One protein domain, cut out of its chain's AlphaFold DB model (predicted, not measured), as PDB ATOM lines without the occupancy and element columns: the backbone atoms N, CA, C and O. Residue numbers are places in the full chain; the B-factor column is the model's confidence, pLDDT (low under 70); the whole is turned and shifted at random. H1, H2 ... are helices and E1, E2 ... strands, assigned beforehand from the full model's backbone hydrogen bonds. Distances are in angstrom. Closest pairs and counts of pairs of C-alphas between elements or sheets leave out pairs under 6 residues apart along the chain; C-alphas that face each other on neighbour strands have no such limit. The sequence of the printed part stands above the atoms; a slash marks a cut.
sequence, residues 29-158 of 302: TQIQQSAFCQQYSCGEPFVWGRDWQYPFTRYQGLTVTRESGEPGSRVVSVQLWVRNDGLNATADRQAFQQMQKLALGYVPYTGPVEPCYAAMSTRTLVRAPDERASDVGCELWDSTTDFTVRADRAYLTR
ATOM      1  N   THR A  29     -14.743 -50.673  -5.536       84.00
ATOM      2  CA  THR A  29     -13.961 -50.261  -6.699       84.00
ATOM      3  C   THR A  29     -14.714 -50.517  -8.001       84.00
ATOM      4  O   THR A  29     -14.725 -49.654  -8.870       84.00
ATOM      5  N   GLN A  30     -15.401 -51.658  -8.133       82.94
ATOM      6  CA  GLN A  30     -16.206 -51.956  -9.323       82.94
ATOM      7  C   GLN A  30     -17.390 -50.991  -9.481       82.94
ATOM      8  O   GLN A  30     -17.699 -50.586 -10.601       82.94
ATOM      9  N   ILE A  31     -18.034 -50.587  -8.380       87.44
ATOM     10  CA  ILE A  31     -19.125 -49.601  -8.413       87.44
ATOM     11  C   ILE A  31     -18.585 -48.211  -8.776       87.44
ATOM     12  O   ILE A  31     -19.127 -47.571  -9.674       87.44
ATOM     13  N   GLN A  32     -17.489 -47.763  -8.158       87.88
ATOM     14  CA  GLN A  32     -16.859 -46.471  -8.468       87.88
ATOM     15  C   GLN A  32     -16.359 -46.396  -9.919       87.88
ATOM     16  O   GLN A  32     -16.485 -45.363 -10.570       87.88
ATOM     17  N   GLN A  33     -15.847 -47.505 -10.458       84.75
ATOM     18  CA  GLN A  33     -15.415 -47.614 -11.855       84.75
ATOM     19  C   GLN A  33     -16.574 -47.791 -12.843       84.75
ATOM     20  O   GLN A  33     -16.344 -47.827 -14.051       84.75
ATOM     21  N   SER A  34     -17.814 -47.908 -12.369       84.50
ATOM     22  CA  SER A  34     -18.967 -48.025 -13.252       84.50
ATOM     23  C   SER A  34     -19.178 -46.743 -14.069       84.50
ATOM     24  O   SER A  34     -18.939 -45.637 -13.594       84.50
ATOM     25  N   ALA A  35     -19.707 -46.876 -15.286       84.25
ATOM     26  CA  ALA A  35     -20.111 -45.758 -16.137       84.25
ATOM     27  C   ALA A  35     -21.039 -44.759 -15.421       84.25
ATOM     28  O   ALA A  35     -20.922 -43.561 -15.657       84.25
ATOM     29  N   PHE A  36     -21.917 -45.228 -14.524       92.06
ATOM     30  CA  PHE A  36     -22.738 -44.344 -13.694       92.06
ATOM     31  C   PHE A  36     -21.849 -43.460 -12.814       92.06
ATOM     32  O   PHE A  36     -21.919 -42.237 -12.893       92.06
ATOM     33  N   CYS A  37     -20.961 -44.062 -12.022       91.62
ATOM     34  CA  CYS A  37     -20.120 -43.298 -11.108       91.62
ATOM     35  C   CYS A  37     -19.040 -42.468 -11.798       91.62
ATOM     36  O   CYS A  37     -18.703 -41.401 -11.297       91.62
ATOM     37  N   GLN A  38     -18.566 -42.881 -12.973       90.12
ATOM     38  CA  GLN A  38     -17.711 -42.050 -13.818       90.12
ATOM     39  C   GLN A  38     -18.464 -40.830 -14.364       90.12
ATOM     40  O   GLN A  38     -17.918 -39.732 -14.373       90.12
ATOM     41  N   GLN A  39     -19.717 -41.003 -14.798       91.25
ATOM     42  CA  GLN A  39     -20.532 -39.906 -15.323       91.25
ATOM     43  C   GLN A  39     -20.906 -38.898 -14.230       91.25
ATOM     44  O   GLN A  39     -20.867 -37.694 -14.471       91.25
ATOM     45  N   TYR A  40     -21.285 -39.381 -13.047       93.94
ATOM     46  CA  TYR A  40     -21.771 -38.538 -11.954       93.94
ATOM     47  C   TYR A  40     -20.695 -38.171 -10.927       93.94
ATOM     48  O   TYR A  40     -20.970 -37.379 -10.037       93.94
ATOM     49  N   SER A  41     -19.469 -38.683 -11.069       93.69
ATOM     50  CA  SER A  41     -18.368 -38.469 -10.118       93.69
ATOM     51  C   SER A  41     -18.747 -38.876  -8.686       93.69
ATOM     52  O   SER A  41     -18.675 -38.068  -7.762       93.69
ATOM     53  N   CYS A  42     -19.180 -40.129  -8.501       93.44
ATOM     54  CA  CYS A  42     -19.491 -40.670  -7.172       93.44
ATOM     55  C   CYS A  42     -18.320 -40.476  -6.201       93.44
ATOM     56  O   CYS A  42     -17.182 -40.820  -6.524       93.44
ATOM     57  N   GLY A  43     -18.616 -39.994  -4.996       90.44
ATOM     58  CA  GLY A  43     -17.662 -39.948  -3.895       90.44
ATOM     59  C   GLY A  43     -17.352 -41.329  -3.310       90.44
ATOM     60  O   GLY A  43     -17.902 -42.357  -3.722       90.44
ATOM     61  N   GLU A  44     -16.471 -41.337  -2.312       90.56
ATOM     62  CA  GLU A  44     -16.252 -42.504  -1.455       90.56
ATOM     63  C   GLU A  44     -17.560 -42.920  -0.770       90.56
ATOM     64  O   GLU A  44     -18.315 -42.047  -0.324       90.56
ATOM     65  N   PRO A  45     -17.866 -44.229  -0.689       92.50
ATOM     66  CA  PRO A  45     -19.117 -44.652  -0.104       92.50
ATOM     67  C   PRO A  45     -19.135 -44.447   1.407       92.50
ATOM     68  O   PRO A  45     -18.217 -44.848   2.124       92.50
ATOM     69  N   PHE A  46     -20.255 -43.940   1.903       93.62
ATOM     70  CA  PHE A  46     -20.629 -44.113   3.295       93.62
ATOM     71  C   PHE A  46     -21.237 -45.510   3.470       93.62
ATOM     72  O   PHE A  46     -22.271 -45.827   2.878       93.62
ATOM     73  N   VAL A  47     -20.572 -46.367   4.248       92.12
ATOM     74  CA  VAL A  47     -20.998 -47.754   4.477       92.12
ATOM     75  C   VAL A  47     -21.707 -47.856   5.819       92.12
ATOM     76  O   VAL A  47     -21.098 -47.643   6.867       92.12
ATOM     77  N   TRP A  48     -22.980 -48.244   5.791       91.75
ATOM     78  CA  TRP A  48     -23.769 -48.499   6.989       91.75
ATOM     79  C   TRP A  48     -24.416 -49.882   6.930       91.75
ATOM     80  O   TRP A  48     -25.448 -50.101   6.299       91.75
ATOM     81  N   GLY A  49     -23.767 -50.852   7.579       92.75
ATOM     82  CA  GLY A  49     -24.197 -52.245   7.541       92.75
ATOM     83  C   GLY A  49     -24.263 -52.764   6.104       92.75
ATOM     84  O   GLY A  49     -23.236 -52.952   5.457       92.75
ATOM     85  N   ARG A  50     -25.482 -53.008   5.616       95.00
ATOM     86  CA  ARG A  50     -25.760 -53.548   4.275       95.00
ATOM     87  C   ARG A  50     -25.844 -52.478   3.185       95.00
ATOM     88  O   ARG A  50     -25.835 -52.849   2.012       95.00
ATOM     89  N   ASP A  51     -25.940 -51.206   3.562       95.56
ATOM     90  CA  ASP A  51     -26.189 -50.095   2.650       95.56
ATOM     91  C   ASP A  51     -24.911 -49.320   2.374       95.56
ATOM     92  O   ASP A  51     -24.233 -48.836   3.283       95.56
ATOM     93  N   TRP A  52     -24.552 -49.246   1.097       94.50
ATOM     94  CA  TRP A  52     -23.360 -48.554   0.626       94.50
ATOM     95  C   TRP A  52     -23.811 -47.345  -0.185       94.50
ATOM     96  O   TRP A  52     -24.348 -47.496  -1.284       94.50
ATOM     97  N   GLN A  53     -23.637 -46.152   0.378       95.56
ATOM     98  CA  GLN A  53     -24.160 -44.909  -0.181       95.56
ATOM     99  C   GLN A  53     -23.057 -44.108  -0.862       95.56
ATOM    100  O   GLN A  53     -22.116 -43.669  -0.212       95.56
ATOM    101  N   TYR A  54     -23.207 -43.869  -2.155       95.75
ATOM    102  CA  TYR A  54     -22.300 -43.108  -3.001       95.75
ATOM    103  C   TYR A  54     -22.932 -41.740  -3.302       95.75
ATOM    104  O   TYR A  54     -23.755 -41.633  -4.222       95.75
ATOM    105  N   PRO A  55     -22.607 -40.688  -2.530       93.00
ATOM    106  CA  PRO A  55     -23.074 -39.343  -2.834       93.00
ATOM    107  C   PRO A  55     -22.410 -38.855  -4.122       93.00
ATOM    108  O   PRO A  55     -21.227 -39.109  -4.348       93.00
ATOM    109  N   PHE A  56     -23.151 -38.146  -4.970       92.94
ATOM    110  CA  PHE A  56     -22.577 -37.578  -6.197       92.94
ATOM    111  C   PHE A  56     -23.050 -36.149  -6.491       92.94
ATOM    112  O   PHE A  56     -22.358 -35.394  -7.167       92.94
ATOM    113  N   THR A  57     -24.173 -35.712  -5.915       91.06
ATOM    114  CA  THR A  57     -24.473 -34.282  -5.760       91.06
ATOM    115  C   THR A  57     -24.908 -33.990  -4.327       91.06
ATOM    116  O   THR A  57     -25.076 -34.898  -3.516       91.06
ATOM    117  N   ARG A  58     -25.147 -32.714  -3.996       89.62
ATOM    118  CA  ARG A  58     -25.721 -32.347  -2.688       89.62
ATOM    119  C   ARG A  58     -27.169 -32.831  -2.495       89.62
ATOM    120  O   ARG A  58     -27.664 -32.816  -1.373       89.62
ATOM    121  N   TYR A  59     -27.835 -33.222  -3.581       93.44
ATOM    122  CA  TYR A  59     -29.247 -33.603  -3.608       93.44
ATOM    123  C   TYR A  59     -29.489 -35.051  -4.001       93.44
ATOM    124  O   TYR A  59     -30.605 -35.525  -3.840       93.44
ATOM    125  N   GLN A  60     -28.483 -35.742  -4.523       93.75
ATOM    126  CA  GLN A  60     -28.645 -37.073  -5.081       93.75
ATOM    127  C   GLN A  60     -27.509 -37.989  -4.645       93.75
ATOM    128  O   GLN A  60     -26.340 -37.587  -4.579       93.75
ATOM    129  N   GLY A  61     -27.861 -39.251  -4.437       95.69
ATOM    130  CA  GLY A  61     -26.899 -40.310  -4.209       95.69
ATOM    131  C   GLY A  61     -27.413 -41.654  -4.691       95.69
ATOM    132  O   GLY A  61     -28.604 -41.863  -4.919       95.69
ATOM    133  N   LEU A  62     -26.467 -42.564  -4.878       97.69
ATOM    134  CA  LEU A  62     -26.725 -43.950  -5.223       97.69
ATOM    135  C   LEU A  62     -26.566 -44.795  -3.960       97.69
ATOM    136  O   LEU A  62     -25.517 -44.745  -3.331       97.69
ATOM    137  N   THR A  63     -27.553 -45.609  -3.617       97.06
ATOM    138  CA  THR A  63     -27.435 -46.592  -2.538       97.06
ATOM    139  C   THR A  63     -27.429 -47.993  -3.131       97.06
ATOM    140  O   THR A  63     -28.306 -48.358  -3.913       97.06
ATOM    141  N   VAL A  64     -26.428 -48.788  -2.769       96.12
ATOM    142  CA  VAL A  64     -26.336 -50.207  -3.115       96.12
ATOM    143  C   VAL A  64     -26.547 -51.005  -1.837       96.12
ATOM    144  O   VAL A  64     -25.681 -51.024  -0.964       96.12
ATOM    145  N   THR A  65     -27.697 -51.664  -1.729       96.50
ATOM    146  CA  THR A  65     -28.008 -52.547  -0.601       96.50
ATOM    147  C   THR A  65     -27.597 -53.963  -0.950       96.50
ATOM    148  O   THR A  65     -27.900 -54.474  -2.034       96.50
ATOM    149  N   ARG A  66     -26.942 -54.632  -0.010       93.12
ATOM    150  CA  ARG A  66     -26.404 -55.984  -0.186       93.12
ATOM    151  C   ARG A  66     -27.119 -56.999   0.698       93.12
ATOM    152  O   ARG A  66     -27.914 -56.599   1.537       93.12
ATOM    153  N   GLU A  67     -26.892 -58.302   0.544       91.81
ATOM    154  CA  GLU A  67     -27.477 -59.337   1.424       91.81
ATOM    155  C   GLU A  67     -26.942 -59.274   2.862       91.81
ATOM    156  O   GLU A  67     -27.684 -59.530   3.808       91.81
ATOM    157  N   SER A  68     -25.675 -58.898   3.026       88.62
ATOM    158  CA  SER A  68     -25.015 -58.692   4.317       88.62
ATOM    159  C   SER A  68     -24.036 -57.515   4.223       88.62
ATOM    160  O   SER A  68     -23.839 -56.958   3.146       88.62
ATOM    161  N   GLY A  69     -23.429 -57.104   5.338       84.19
ATOM    162  CA  GLY A  69     -22.397 -56.056   5.315       84.19
ATOM    163  C   GLY A  69     -21.079 -56.491   4.662       84.19
ATOM    164  O   GLY A  69     -20.204 -55.661   4.431       84.19
ATOM    165  N   GLU A  70     -20.938 -57.778   4.337       82.56
ATOM    166  CA  GLU A  70     -19.710 -58.332   3.776       82.56
ATOM    167  C   GLU A  70     -19.484 -57.861   2.327       82.56
ATOM    168  O   GLU A  70     -20.400 -57.979   1.501       82.56
ATOM    169  N   PRO A  71     -18.259 -57.436   1.949       69.31
ATOM    170  CA  PRO A  71     -17.906 -57.016   0.587       69.31
ATOM    171  C   PRO A  71     -18.095 -58.071  -0.514       69.31
ATOM    172  O   PRO A  71     -18.011 -57.740  -1.699       69.31
ATOM    173  N   GLY A  72     -18.340 -59.332  -0.151       71.69
ATOM    174  CA  GLY A  72     -18.630 -60.434  -1.074       71.69
ATOM    175  C   GLY A  72     -20.119 -60.764  -1.238       71.69
ATOM    176  O   GLY A  72     -20.459 -61.605  -2.068       71.69
ATOM    177  N   SER A  73     -21.015 -60.131  -0.479       84.25
ATOM    178  CA  SER A  73     -22.458 -60.420  -0.519       84.25
ATOM    179  C   SER A  73     -23.130 -59.877  -1.784       84.25
ATOM    180  O   SER A  73     -22.648 -58.909  -2.376       84.25
ATOM    181  N   ARG A  74     -24.240 -60.477  -2.230       87.94
ATOM    182  CA  ARG A  74     -24.905 -60.019  -3.459       87.94
ATOM    183  C   ARG A  74     -25.620 -58.695  -3.254       87.94
ATOM    184  O   ARG A  74     -26.155 -58.437  -2.179       87.94
ATOM    185  N   VAL A  75     -25.703 -57.899  -4.312       92.06
ATOM    186  CA  VAL A  75     -26.571 -56.718  -4.351       92.06
ATOM    187  C   VAL A  75     -28.035 -57.155  -4.421       92.06
ATOM    188  O   VAL A  75     -28.422 -57.895  -5.326       92.06
ATOM    189  N   VAL A  76     -28.855 -56.670  -3.487       95.69
ATOM    190  CA  VAL A  76     -30.302 -56.942  -3.417       95.69
ATOM    191  C   VAL A  76     -31.153 -55.758  -3.859       95.69
ATOM    192  O   VAL A  76     -32.299 -55.946  -4.257       95.69
ATOM    193  N   SER A  77     -30.608 -54.545  -3.827       97.12
ATOM    194  CA  SER A  77     -31.242 -53.389  -4.449       97.12
ATOM    195  C   SER A  77     -30.227 -52.327  -4.821       97.12
ATOM    196  O   SER A  77     -29.188 -52.173  -4.180       97.12
ATOM    197  N   VAL A  78     -30.563 -51.585  -5.869       97.75
ATOM    198  CA  VAL A  78     -29.871 -50.362  -6.262       97.75
ATOM    199  C   VAL A  78     -30.899 -49.245  -6.240       97.75
ATOM    200  O   VAL A  78     -31.982 -49.385  -6.815       97.75
ATOM    201  N   GLN A  79     -30.578 -48.168  -5.537       97.62
ATOM    202  CA  GLN A  79     -31.472 -47.049  -5.287       97.62
ATOM    203  C   GLN A  79     -30.824 -45.744  -5.725       97.62
ATOM    204  O   GLN A  79     -29.643 -45.519  -5.481       97.62
ATOM    205  N   LEU A  80     -31.609 -44.872  -6.341       97.50
ATOM    206  CA  LEU A  80     -31.296 -43.461  -6.506       97.50
ATOM    207  C   LEU A  80     -32.196 -42.695  -5.543       97.50
ATOM    208  O   LEU A  80     -33.407 -42.691  -5.747       97.50
ATOM    209  N   TRP A  81     -31.624 -42.051  -4.533       94.50
ATOM    210  CA  TRP A  81     -32.372 -41.110  -3.703       94.50
ATOM    211  C   TRP A  81     -32.150 -39.694  -4.226       94.50
ATOM    212  O   TRP A  81     -31.036 -39.322  -4.603       94.50
ATOM    213  N   VAL A  82     -33.221 -38.908  -4.257       95.69
ATOM    214  CA  VAL A  82     -33.219 -37.497  -4.646       95.69
ATOM    215  C   VAL A  82     -33.892 -36.709  -3.534       95.69
ATOM    216  O   VAL A  82     -35.022 -37.017  -3.173       95.69
ATOM    217  N   ARG A  83     -33.232 -35.700  -2.971       94.88
ATOM    218  CA  ARG A  83     -33.849 -34.838  -1.957       94.88
ATOM    219  C   ARG A  83     -34.973 -34.003  -2.561       94.88
ATOM    220  O   ARG A  83     -34.834 -33.468  -3.660       94.88
ATOM    221  N   ASN A  84     -36.060 -33.855  -1.808       90.88
ATOM    222  CA  ASN A  84     -37.282 -33.191  -2.268       90.88
ATOM    223  C   ASN A  84     -37.069 -31.699  -2.602       90.88
ATOM    224  O   ASN A  84     -37.766 -31.145  -3.448       90.88
ATOM    225  N   ASP A  85     -36.077 -31.050  -1.987       92.19
ATOM    226  CA  ASP A  85     -35.687 -29.660  -2.255       92.19
ATOM    227  C   ASP A  85     -34.797 -29.491  -3.504       92.19
ATOM    228  O   ASP A  85     -34.514 -28.367  -3.921       92.19
ATOM    229  N   GLY A  86     -34.361 -30.600  -4.108       87.75
ATOM    230  CA  GLY A  86     -33.504 -30.647  -5.292       87.75
ATOM    231  C   GLY A  86     -34.120 -31.357  -6.498       87.75
ATOM    232  O   GLY A  86     -33.380 -31.683  -7.426       87.75
ATOM    233  N   LEU A  87     -35.434 -31.616  -6.495       91.12
ATOM    234  CA  LEU A  87     -36.113 -32.350  -7.568       91.12
ATOM    235  C   LEU A  87     -35.969 -31.646  -8.921       91.12
ATOM    236  O   LEU A  87     -36.253 -30.456  -9.074       91.12
ATOM    237  N   ASN A  88     -35.586 -32.416  -9.934       94.12
ATOM    238  CA  ASN A  88     -35.503 -31.959 -11.311       94.12
ATOM    239  C   ASN A  88     -35.870 -33.116 -12.238       94.12
ATOM    240  O   ASN A  88     -35.033 -33.960 -12.547       94.12
ATOM    241  N   ALA A  89     -37.110 -33.118 -12.735       90.75
ATOM    242  CA  ALA A  89     -37.666 -34.219 -13.524       90.75
ATOM    243  C   ALA A  89     -36.759 -34.692 -14.670       90.75
ATOM    244  O   ALA A  89     -36.629 -35.892 -14.908       90.75
ATOM    245  N   THR A  90     -36.102 -33.767 -15.372       92.69
ATOM    246  CA  THR A  90     -35.215 -34.101 -16.492       92.69
ATOM    247  C   THR A  90     -33.925 -34.765 -16.010       92.69
ATOM    248  O   THR A  90     -33.566 -35.836 -16.507       92.69
ATOM    249  N   ALA A  91     -33.239 -34.159 -15.038       92.56
ATOM    250  CA  ALA A  91     -31.987 -34.691 -14.503       92.56
ATOM    251  C   ALA A  91     -32.206 -36.013 -13.750       92.56
ATOM    252  O   ALA A  91     -31.458 -36.971 -13.950       92.56
ATOM    253  N   ASP A  92     -33.272 -36.091 -12.954       94.50
ATOM    254  CA  ASP A  92     -33.666 -37.274 -12.191       94.50
ATOM    255  C   ASP A  92     -34.030 -38.426 -13.122       94.50
ATOM    256  O   ASP A  92     -33.570 -39.546 -12.919       94.50
ATOM    257  N   ARG A  93     -34.785 -38.168 -14.202       94.69
ATOM    258  CA  ARG A  93     -35.096 -39.194 -15.207       94.69
ATOM    259  C   ARG A  93     -33.826 -39.741 -15.849       94.69
ATOM    260  O   ARG A  93     -33.704 -40.954 -16.011       94.69
ATOM    261  N   GLN A  94     -32.872 -38.879 -16.200       94.50
ATOM    262  CA  GLN A  94     -31.601 -39.320 -16.774       94.50
ATOM    263  C   GLN A  94     -30.789 -40.149 -15.771       94.50
ATOM    264  O   GLN A  94     -30.341 -41.244 -16.116       94.50
ATOM    265  N   ALA A  95     -30.637 -39.670 -14.533       95.00
ATOM    266  CA  ALA A  95     -29.939 -40.398 -13.475       95.00
ATOM    267  C   ALA A  95     -30.612 -41.747 -13.196       95.00
ATOM    268  O   ALA A  95     -29.941 -42.776 -13.132       95.00
ATOM    269  N   PHE A  96     -31.942 -41.779 -13.146       96.12
ATOM    270  CA  PHE A  96     -32.713 -42.994 -12.932       96.12
ATOM    271  C   PHE A  96     -32.519 -44.012 -14.062       96.12
ATOM    272  O   PHE A  96     -32.324 -45.198 -13.801       96.12
ATOM    273  N   GLN A  97     -32.504 -43.576 -15.323       93.88
ATOM    274  CA  GLN A  97     -32.211 -44.460 -16.456       93.88
ATOM    275  C   GLN A  97     -30.785 -45.023 -16.397       93.88
ATOM    276  O   GLN A  97     -30.574 -46.200 -16.690       93.88
ATOM    277  N   GLN A  98     -29.793 -44.218 -16.013       92.94
ATOM    278  CA  GLN A  98     -28.416 -44.706 -15.872       92.94
ATOM    279  C   GLN A  98     -28.267 -45.650 -14.670       92.94
ATOM    280  O   GLN A  98     -27.557 -46.650 -14.769       92.94
ATOM    281  N   MET A  99     -28.986 -45.398 -13.575       95.69
ATOM    282  CA  MET A  99     -29.048 -46.298 -12.422       95.69
ATOM    283  C   MET A  99     -29.687 -47.640 -12.799       95.69
ATOM    284  O   MET A  99     -29.142 -48.689 -12.465       95.69
ATOM    285  N   GLN A 100     -30.762 -47.640 -13.597       94.56
ATOM    286  CA  GLN A 100     -31.340 -48.870 -14.149       94.56
ATOM    287  C   GLN A 100     -30.329 -49.650 -15.008       94.56
ATOM    288  O   GLN A 100     -30.201 -50.864 -14.846       94.56
ATOM    289  N   LYS A 101     -29.550 -48.970 -15.867       90.31
ATOM    290  CA  LYS A 101     -28.469 -49.618 -16.638       90.31
ATOM    291  C   LYS A 101     -27.385 -50.198 -15.739       90.31
ATOM    292  O   LYS A 101     -26.913 -51.293 -16.018       90.31
ATOM    293  N   LEU A 102     -26.999 -49.503 -14.671       91.19
ATOM    294  CA  LEU A 102     -26.062 -50.040 -13.685       91.19
ATOM    295  C   LEU A 102     -26.634 -51.290 -13.005       91.19
ATOM    296  O   LEU A 102     -25.935 -52.288 -12.861       91.19
ATOM    297  N   ALA A 103     -27.904 -51.252 -12.610       92.12
ATOM    298  CA  ALA A 103     -28.568 -52.330 -11.891       92.12
ATOM    299  C   ALA A 103     -28.797 -53.575 -12.765       92.12
ATOM    300  O   ALA A 103     -28.506 -54.689 -12.334       92.12
ATOM    301  N   LEU A 104     -29.281 -53.403 -14.000       87.12
ATOM    302  CA  LEU A 104     -29.784 -54.493 -14.851       87.12
ATOM    303  C   LEU A 104     -29.002 -54.694 -16.150       87.12
ATOM    304  O   LEU A 104     -29.175 -55.713 -16.815       87.12
ATOM    305  N   GLY A 105     -28.148 -53.743 -16.524       81.75
ATOM    306  CA  GLY A 105     -27.445 -53.729 -17.807       81.75
ATOM    307  C   GLY A 105     -28.222 -53.057 -18.943       81.75
ATOM    308  O   GLY A 105     -27.678 -52.839 -20.024       81.75
ATOM    309  N   TYR A 106     -29.487 -52.699 -18.713       82.50
ATOM    310  CA  TYR A 106     -30.371 -52.026 -19.668       82.50
ATOM    311  C   TYR A 106     -31.428 -51.183 -18.931       82.50
ATOM    312  O   TYR A 106     -31.473 -51.167 -17.704       82.50
ATOM    313  N   VAL A 107     -32.269 -50.460 -19.678       87.19
ATOM    314  CA  VAL A 107     -33.340 -49.611 -19.125       87.19
ATOM    315  C   VAL A 107     -34.703 -50.267 -19.365       87.19
ATOM    316  O   VAL A 107     -35.190 -50.197 -20.494       87.19
ATOM    317  N   PRO A 108     -35.336 -50.898 -18.359       86.75
ATOM    318  CA  PRO A 108     -36.697 -51.415 -18.496       86.75
ATOM    319  C   PRO A 108     -37.782 -50.330 -18.454       86.75
ATOM    320  O   PRO A 108     -38.853 -50.541 -19.014       86.75
ATOM    321  N   TYR A 109     -37.536 -49.181 -17.808       91.19
ATOM    322  CA  TYR A 109     -38.503 -48.085 -17.704       91.19
ATOM    323  C   TYR A 109     -37.953 -46.762 -18.240       91.19
ATOM    324  O   TYR A 109     -36.991 -46.204 -17.708       91.19
ATOM    325  N   THR A 110     -38.619 -46.220 -19.260       90.56
ATOM    326  CA  THR A 110     -38.286 -44.934 -19.896       90.56
ATOM    327  C   THR A 110     -39.361 -43.859 -19.705       90.56
ATOM    328  O   THR A 110     -39.218 -42.761 -20.241       90.56
ATOM    329  N   GLY A 111     -40.430 -44.167 -18.963       90.06
ATOM    330  CA  GLY A 111     -41.554 -43.259 -18.742       90.06
ATOM    331  C   GLY A 111     -41.253 -42.097 -17.780       90.06
ATOM    332  O   GLY A 111     -40.123 -41.945 -17.303       90.06
ATOM    333  N   PRO A 112     -42.261 -41.253 -17.503       91.12
ATOM    334  CA  PRO A 112     -42.125 -40.113 -16.603       91.12
ATOM    335  C   PRO A 112     -41.891 -40.544 -15.147       91.12
ATOM    336  O   PRO A 112     -42.494 -41.495 -14.659       91.12
ATOM    337  N   VAL A 113     -41.033 -39.805 -14.444       91.06
ATOM    338  CA  VAL A 113     -40.691 -40.025 -13.025       91.06
ATOM    339  C   VAL A 113     -41.504 -39.130 -12.091       91.06
ATOM    340  O   VAL A 113     -41.643 -39.427 -10.915       91.06
ATOM    341  N   GLU A 114     -42.104 -38.073 -12.626       91.69
ATOM    342  CA  GLU A 114     -42.913 -37.082 -11.923       91.69
ATOM    343  C   GLU A 114     -44.030 -37.689 -11.059       91.69
ATOM    344  O   GLU A 114     -44.231 -37.221  -9.937       91.69
ATOM    345  N   PRO A 115     -44.715 -38.772 -11.483       91.06
ATOM    346  CA  PRO A 115     -45.710 -39.419 -10.638       91.06
ATOM    347  C   PRO A 115     -45.148 -40.065  -9.357       91.06
ATOM    348  O   PRO A 115     -45.938 -40.510  -8.525       91.06
ATOM    349  N   CYS A 116     -43.822 -40.160  -9.207       92.44
ATOM    350  CA  CYS A 116     -43.146 -40.602  -7.985       92.44
ATOM    351  C   CYS A 116     -43.015 -39.484  -6.946       92.44
ATOM    352  O   CYS A 116     -43.081 -39.770  -5.757       92.44
ATOM    353  N   TYR A 117     -42.904 -38.223  -7.372       92.44
ATOM    354  CA  TYR A 117     -42.760 -37.075  -6.463       92.44
ATOM    355  C   TYR A 117     -44.023 -36.784  -5.646       92.44
ATOM    356  O   TYR A 117     -43.983 -36.028  -4.684       92.44
ATOM    357  N   ALA A 118     -45.152 -37.368  -6.045       86.56
ATOM    358  CA  ALA A 118     -46.436 -37.266  -5.359       86.56
ATOM    359  C   ALA A 118     -46.954 -38.638  -4.891       86.56
ATOM    360  O   ALA A 118     -48.150 -38.803  -4.642       86.56
ATOM    361  N   ALA A 119     -46.092 -39.656  -4.839       85.25
ATOM    362  CA  ALA A 119     -46.502 -40.983  -4.407       85.25
ATOM    363  C   ALA A 119     -46.776 -40.981  -2.892       85.25
ATOM    364  O   ALA A 119     -45.933 -40.564  -2.115       85.25
ATOM    365  N   MET A 120     -47.946 -41.461  -2.463       83.25
ATOM    366  CA  MET A 120     -48.267 -41.623  -1.029       83.25
ATOM    367  C   MET A 120     -47.811 -42.978  -0.462       83.25
ATOM    368  O   MET A 120     -47.966 -43.249   0.723       83.25
ATOM    369  N   SER A 121     -47.310 -43.858  -1.324       87.38
ATOM    370  CA  SER A 121     -46.827 -45.199  -1.001       87.38
ATOM    371  C   SER A 121     -45.828 -45.643  -2.067       87.38
ATOM    372  O   SER A 121     -45.692 -44.992  -3.107       87.38
ATOM    373  N   THR A 122     -45.200 -46.806  -1.883       91.94
ATOM    374  CA  THR A 122     -44.414 -47.429  -2.950       91.94
ATOM    375  C   THR A 122     -45.248 -47.573  -4.230       91.94
ATOM    376  O   THR A 122     -46.360 -48.110  -4.224       91.94
ATOM    377  N   ARG A 123     -44.695 -47.118  -5.353       94.56
ATOM    378  CA  ARG A 123     -45.273 -47.216  -6.690       94.56
ATOM    379  C   ARG A 123     -44.406 -48.115  -7.556       94.56
ATOM    380  O   ARG A 123     -43.231 -47.837  -7.780       94.56
ATOM    381  N   THR A 124     -44.992 -49.175  -8.100       96.06
ATOM    382  CA  THR A 124     -44.317 -50.016  -9.093       96.06
ATOM    383  C   THR A 124     -44.442 -49.394 -10.480       96.06
ATOM    384  O   THR A 124     -45.550 -49.136 -10.946       96.06
ATOM    385  N   LEU A 125     -43.310 -49.178 -11.147       95.19
ATOM    386  CA  LEU A 125     -43.239 -48.659 -12.513       95.19
ATOM    387  C   LEU A 125     -43.163 -49.801 -13.533       95.19
ATOM    388  O   LEU A 125     -43.820 -49.745 -14.568       95.19
ATOM    389  N   VAL A 126     -42.402 -50.856 -13.219       95.81
ATOM    390  CA  VAL A 126     -42.300 -52.090 -14.015       95.81
ATOM    391  C   VAL A 126     -42.234 -53.292 -13.077       95.81
ATOM    392  O   VAL A 126     -41.503 -53.265 -12.090       95.81
ATOM    393  N   ARG A 127     -42.982 -54.354 -13.391       95.94
ATOM    394  CA  ARG A 127     -42.933 -55.644 -12.681       95.94
ATOM    395  C   ARG A 127     -42.068 -56.634 -13.449       95.94
ATOM    396  O   ARG A 127     -42.183 -56.693 -14.668       95.94
ATOM    397  N   ALA A 128     -41.261 -57.405 -12.723       90.75
ATOM    398  CA  ALA A 128     -40.402 -58.472 -13.234       90.75
ATOM    399  C   ALA A 128     -39.673 -58.107 -14.545       90.75
ATOM    400  O   ALA A 128     -39.816 -58.822 -15.539       90.75
ATOM    401  N   PRO A 129     -38.936 -56.976 -14.594       88.81
ATOM    402  CA  PRO A 129     -38.268 -56.554 -15.825       88.81
ATOM    403  C   PRO A 129     -37.226 -57.578 -16.296       88.81
ATOM    404  O   PRO A 129     -37.037 -57.767 -17.492       88.81
ATOM    405  N   ASP A 130     -36.571 -58.252 -15.351       84.75
ATOM    406  CA  ASP A 130     -35.525 -59.250 -15.561       84.75
ATOM    407  C   ASP A 130     -35.741 -60.399 -14.574       84.75
ATOM    408  O   ASP A 130     -36.290 -60.182 -13.496       84.75
ATOM    409  N   GLU A 131     -35.248 -61.602 -14.864       82.38
ATOM    410  CA  GLU A 131     -35.360 -62.721 -13.913       82.38
ATOM    411  C   GLU A 131     -34.629 -62.476 -12.583       82.38
ATOM    412  O   GLU A 131     -34.882 -63.168 -11.601       82.38
ATOM    413  N   ARG A 132     -33.705 -61.508 -12.551       86.81
ATOM    414  CA  ARG A 132     -32.970 -61.108 -11.348       86.81
ATOM    415  C   ARG A 132     -33.681 -60.054 -10.524       86.81
ATOM    416  O   ARG A 132     -33.231 -59.791  -9.413       86.81
ATOM    417  N   ALA A 133     -34.725 -59.419 -11.052       92.62
ATOM    418  CA  ALA A 133     -35.353 -58.262 -10.433       92.62
ATOM    419  C   ALA A 133     -36.868 -58.426 -10.311       92.62
ATOM    420  O   ALA A 133     -37.550 -58.690 -11.297       92.62
ATOM    421  N   SER A 134     -37.401 -58.212  -9.109       96.38
ATOM    422  CA  SER A 134     -38.841 -58.288  -8.850       96.38
ATOM    423  C   SER A 134     -39.586 -57.099  -9.445       96.38
ATOM    424  O   SER A 134     -40.687 -57.247  -9.978       96.38
ATOM    425  N   ASP A 135     -38.994 -55.909  -9.350       97.00
ATOM    426  CA  ASP A 135     -39.620 -54.664  -9.766       97.00
ATOM    427  C   ASP A 135     -38.619 -53.513  -9.923       97.00
ATOM    428  O   ASP A 135     -37.521 -53.495  -9.362       97.00
ATOM    429  N   VAL A 136     -39.064 -52.530 -10.701       97.25
ATOM    430  CA  VAL A 136     -38.536 -51.171 -10.735       97.25
ATOM    431  C   VAL A 136     -39.651 -50.275 -10.214       97.25
ATOM    432  O   VAL A 136     -40.771 -50.307 -10.732       97.25
ATOM    433  N   GLY A 137     -39.368 -49.484  -9.189       96.56
ATOM    434  CA  GLY A 137     -40.375 -48.680  -8.514       96.56
ATOM    435  C   GLY A 137     -39.805 -47.425  -7.884       96.56
ATOM    436  O   GLY A 137     -38.619 -47.128  -8.011       96.56
ATOM    437  N   CYS A 138     -40.669 -46.693  -7.202       96.44
ATOM    438  CA  CYS A 138     -40.293 -45.511  -6.454       96.44
ATOM    439  C   CYS A 138     -41.122 -45.366  -5.182       96.44
ATOM    440  O   CYS A 138     -42.193 -45.961  -5.064       96.44
ATOM    441  N   GLU A 139     -40.620 -44.592  -4.236       95.00
ATOM    442  CA  GLU A 139     -41.271 -44.294  -2.967       95.00
ATOM    443  C   GLU A 139     -40.888 -42.885  -2.527       95.00
ATOM    444  O   GLU A 139     -39.746 -42.464  -2.707       95.00
ATOM    445  N   LEU A 140     -41.859 -42.146  -1.998       93.31
ATOM    446  CA  LEU A 140     -41.629 -40.832  -1.417       93.31
ATOM    447  C   LEU A 140     -41.487 -40.989   0.095       93.31
ATOM    448  O   LEU A 140     -42.371 -41.534   0.754       93.31
ATOM    449  N   TRP A 141     -40.393 -40.464   0.622       90.81
ATOM    450  CA  TRP A 141     -40.135 -40.265   2.039       90.81
ATOM    451  C   TRP A 141     -40.229 -38.776   2.380       90.81
ATOM    452  O   TRP A 141     -40.231 -37.913   1.496       90.81
ATOM    453  N   ASP A 142     -40.227 -38.464   3.677       88.19
ATOM    454  CA  ASP A 142     -40.399 -37.099   4.198       88.19
ATOM    455  C   ASP A 142     -39.455 -36.067   3.554       88.19
ATOM    456  O   ASP A 142     -39.830 -34.912   3.353       88.19
ATOM    457  N   SER A 143     -38.233 -36.472   3.192       91.25
ATOM    458  CA  SER A 143     -37.224 -35.574   2.606       91.25
ATOM    459  C   SER A 143     -36.601 -36.058   1.296       91.25
ATOM    460  O   SER A 143     -35.821 -35.314   0.696       91.25
ATOM    461  N   THR A 144     -36.944 -37.258   0.824       94.00
ATOM    462  CA  THR A 144     -36.370 -37.843  -0.394       94.00
ATOM    463  C   THR A 144     -37.411 -38.574  -1.229       94.00
ATOM    464  O   THR A 144     -38.364 -39.141  -0.710       94.00
ATOM    465  N   THR A 145     -37.203 -38.607  -2.540       95.50
ATOM    466  CA  THR A 145     -37.829 -39.567  -3.445       95.50
ATOM    467  C   THR A 145     -36.800 -40.631  -3.802       95.50
ATOM    468  O   THR A 145     -35.751 -40.316  -4.368       95.50
ATOM    469  N   ASP A 146     -37.120 -41.887  -3.518       95.62
ATOM    470  CA  ASP A 146     -36.252 -43.027  -3.781       95.62
ATOM    471  C   ASP A 146     -36.753 -43.787  -5.001       95.62
ATOM    472  O   ASP A 146     -37.876 -44.283  -5.029       95.62
ATOM    473  N   PHE A 147     -35.901 -43.947  -6.004       97.19
ATOM    474  CA  PHE A 147     -36.136 -44.825  -7.139       97.19
ATOM    475  C   PHE A 147     -35.347 -46.111  -6.953       97.19
ATOM    476  O   PHE A 147     -34.135 -46.064  -6.774       97.19
ATOM    477  N   THR A 148     -35.999 -47.267  -7.029       97.50
ATOM    478  CA  THR A 148     -35.392 -48.552  -6.668       97.50
ATOM    479  C   THR A 148     -35.506 -49.572  -7.795       97.50
ATOM    480  O   THR A 148     -36.569 -49.731  -8.395       97.50
ATOM    481  N   VAL A 149     -34.429 -50.324  -8.018       97.69
ATOM    482  CA  VAL A 149     -34.456 -51.639  -8.672       97.69
ATOM    483  C   VAL A 149     -34.246 -52.700  -7.596       97.69
ATOM    484  O   VAL A 149     -33.209 -52.692  -6.928       97.69
ATOM    485  N   ARG A 150     -35.223 -53.591  -7.401       97.19
ATOM    486  CA  ARG A 150     -35.188 -54.630  -6.356       97.19
ATOM    487  C   ARG A 150     -34.896 -55.995  -6.956       97.19
ATOM    488  O   ARG A 150     -35.456 -56.347  -7.990       97.19
ATOM    489  N   ALA A 151     -34.032 -56.763  -6.300       94.44
ATOM    490  CA  ALA A 151     -33.730 -58.132  -6.685       94.44
ATOM    491  C   ALA A 151     -34.921 -59.063  -6.423       94.44
ATOM    492  O   ALA A 151     -35.626 -58.939  -5.421       94.44
ATOM    493  N   ASP A 152     -35.107 -60.036  -7.307       93.69
ATOM    494  CA  ASP A 152     -36.095 -61.090  -7.127       93.69
ATOM    495  C   ASP A 152     -35.651 -62.078  -6.038       93.69
ATOM    496  O   ASP A 152     -34.507 -62.542  -6.010       93.69
ATOM    497  N   ARG A 153     -36.566 -62.439  -5.133       89.62
ATOM    498  CA  ARG A 153     -36.244 -63.335  -4.012       89.62
ATOM    499  C   ARG A 153     -35.897 -64.750  -4.470       89.62
ATOM    500  O   ARG A 153     -34.984 -65.342  -3.904       89.62
ATOM    501  N   ALA A 154     -36.583 -65.289  -5.478       85.88
ATOM    502  CA  ALA A 154     -36.284 -66.616  -6.016       85.88
ATOM    503  C   ALA A 154     -34.957 -66.623  -6.794       85.88
ATOM    504  O   ALA A 154     -34.264 -67.641  -6.852       85.88
ATOM    505  N   TYR A 155     -34.546 -65.485  -7.355       83.44
ATOM    506  CA  TYR A 155     -33.186 -65.337  -7.861       83.44
ATOM    507  C   TYR A 155     -32.149 -65.378  -6.731       83.44
ATOM    508  O   TYR A 155     -31.141 -66.080  -6.838       83.44
ATOM    509  N   LEU A 156     -32.405 -64.689  -5.617       85.56
ATOM    510  CA  LEU A 156     -31.502 -64.676  -4.464       85.56
ATOM    511  C   LEU A 156     -31.400 -66.035  -3.746       85.56
ATOM    512  O   LEU A 156     -30.416 -66.281  -3.060       85.56
ATOM    513  N   THR A 157     -32.321 -66.982  -3.936       84.38
ATOM    514  CA  THR A 157     -32.126 -68.348  -3.405       84.38
ATOM    515  C   THR A 157     -31.107 -69.175  -4.200       84.38
ATOM    516  O   THR A 157     -30.725 -70.256  -3.758       84.38
ATOM    517  N   ARG A 158     -30.662 -68.705  -5.374       81.31
ATOM    518  CA  ARG A 158     -29.620 -69.372  -6.179       81.31
ATOM    519  C   ARG A 158     -28.245 -69.214  -5.522       81.31
ATOM    520  O   ARG A 158     -28.048 -68.312  -4.711       81.31
TER     521      ARG A 158
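This is residues 29 to 158 of the 302 residues of an uncharacterized protein of Deinococcus actinosclerus (UniProt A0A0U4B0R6). Look first for a twisted wall of seven antiparallel strands, with the long helix H3 packed over one face and the other face bare; the short helix H2 lies side by side with part of H3. H1 is beside H2 at the start, and the small H4 follows the last strand. The 130 printed residues hold four named helices and seven named strands, in the order H1 H2 E1 E2 E3 E4 H3 E5 E6 E7 H4; the sheet's order is E1 E2 E3 E4 E7 E6 E5, and the class is mixed, helices and strands. The whole is compact, with a radius of gyration of the C-alphas of 13.8 A and spans of 35 by 31 by 26 A.

Begin at inner strands E4, residues 75 to 83, and E7, residues 144 to 151, where N 80 and O 147 are 2.8 A apart. Beyond E4 come E3, residues 60 to 66 (N 63 and O 79, 2.8 A), E2, residues 51 to 55 (N 54 and O 62, 2.7 A), and edge strand E1, residues 46 to 48 (N 46 and O 53, 2.8 A). Beyond E7 come E6, residues 133 to 140 (N 146 and O 139, 2.8 A), and edge strand E5, residues 123 to 130 (N 123 and O 138, 2.8 A). E1 E2 E3 E4 and E5 E6 E7 are two meanders, each strand the antiparallel neighbour of the one before. H3, residues 89 to 104, is on one face of the sheet, making two layers; its closest C-alphas to E4 are Ala 103 and Val 78, 6.1 A apart. H2, residues 35 to 40, only grazes the sheet with residues 36 to 40. H3 touches H2 with residues 98 to 102 alone, at a shallow tilt of 28 degrees, opposite ways; the closest C-alphas, Phe 36 and Gln 98, are 6.1 A apart. H1, residues 29 to 32, is close to H2 but not clearly touching, Ile 31 to Cys 37 being 6.9 A between C-alphas. H4, residues 153 to 156, only grazes the sheet; the C-alphas of Ser 134 and Arg 153 are 7.5 A apart. In H2 and H3 every O i to N i+4 pair is within hydrogen-bond range; H1 and H4 are too short for one.

Find C-alpha 75 at (-26.571, -56.718, -4.351); E4 runs 23.2 A from there. H3 starts at C-alpha 89, (-37.666, -34.219, -13.524), and spans 21.8 A. E7 spans 21.4 A, E6 20.6 A, E3 19.7 A and E5 17.8 A. H4 ends at C-alpha 156, (-31.502, -64.676, -4.464).

The C-alphas farthest apart, Asp 85 and Arg 158, are 40.4 A apart. The printed part has no cut. The link from H3 to E5, residues 105 to 122, is long. Mean pLDDT of the printed part is 91.3; residue 71 alone is under 70.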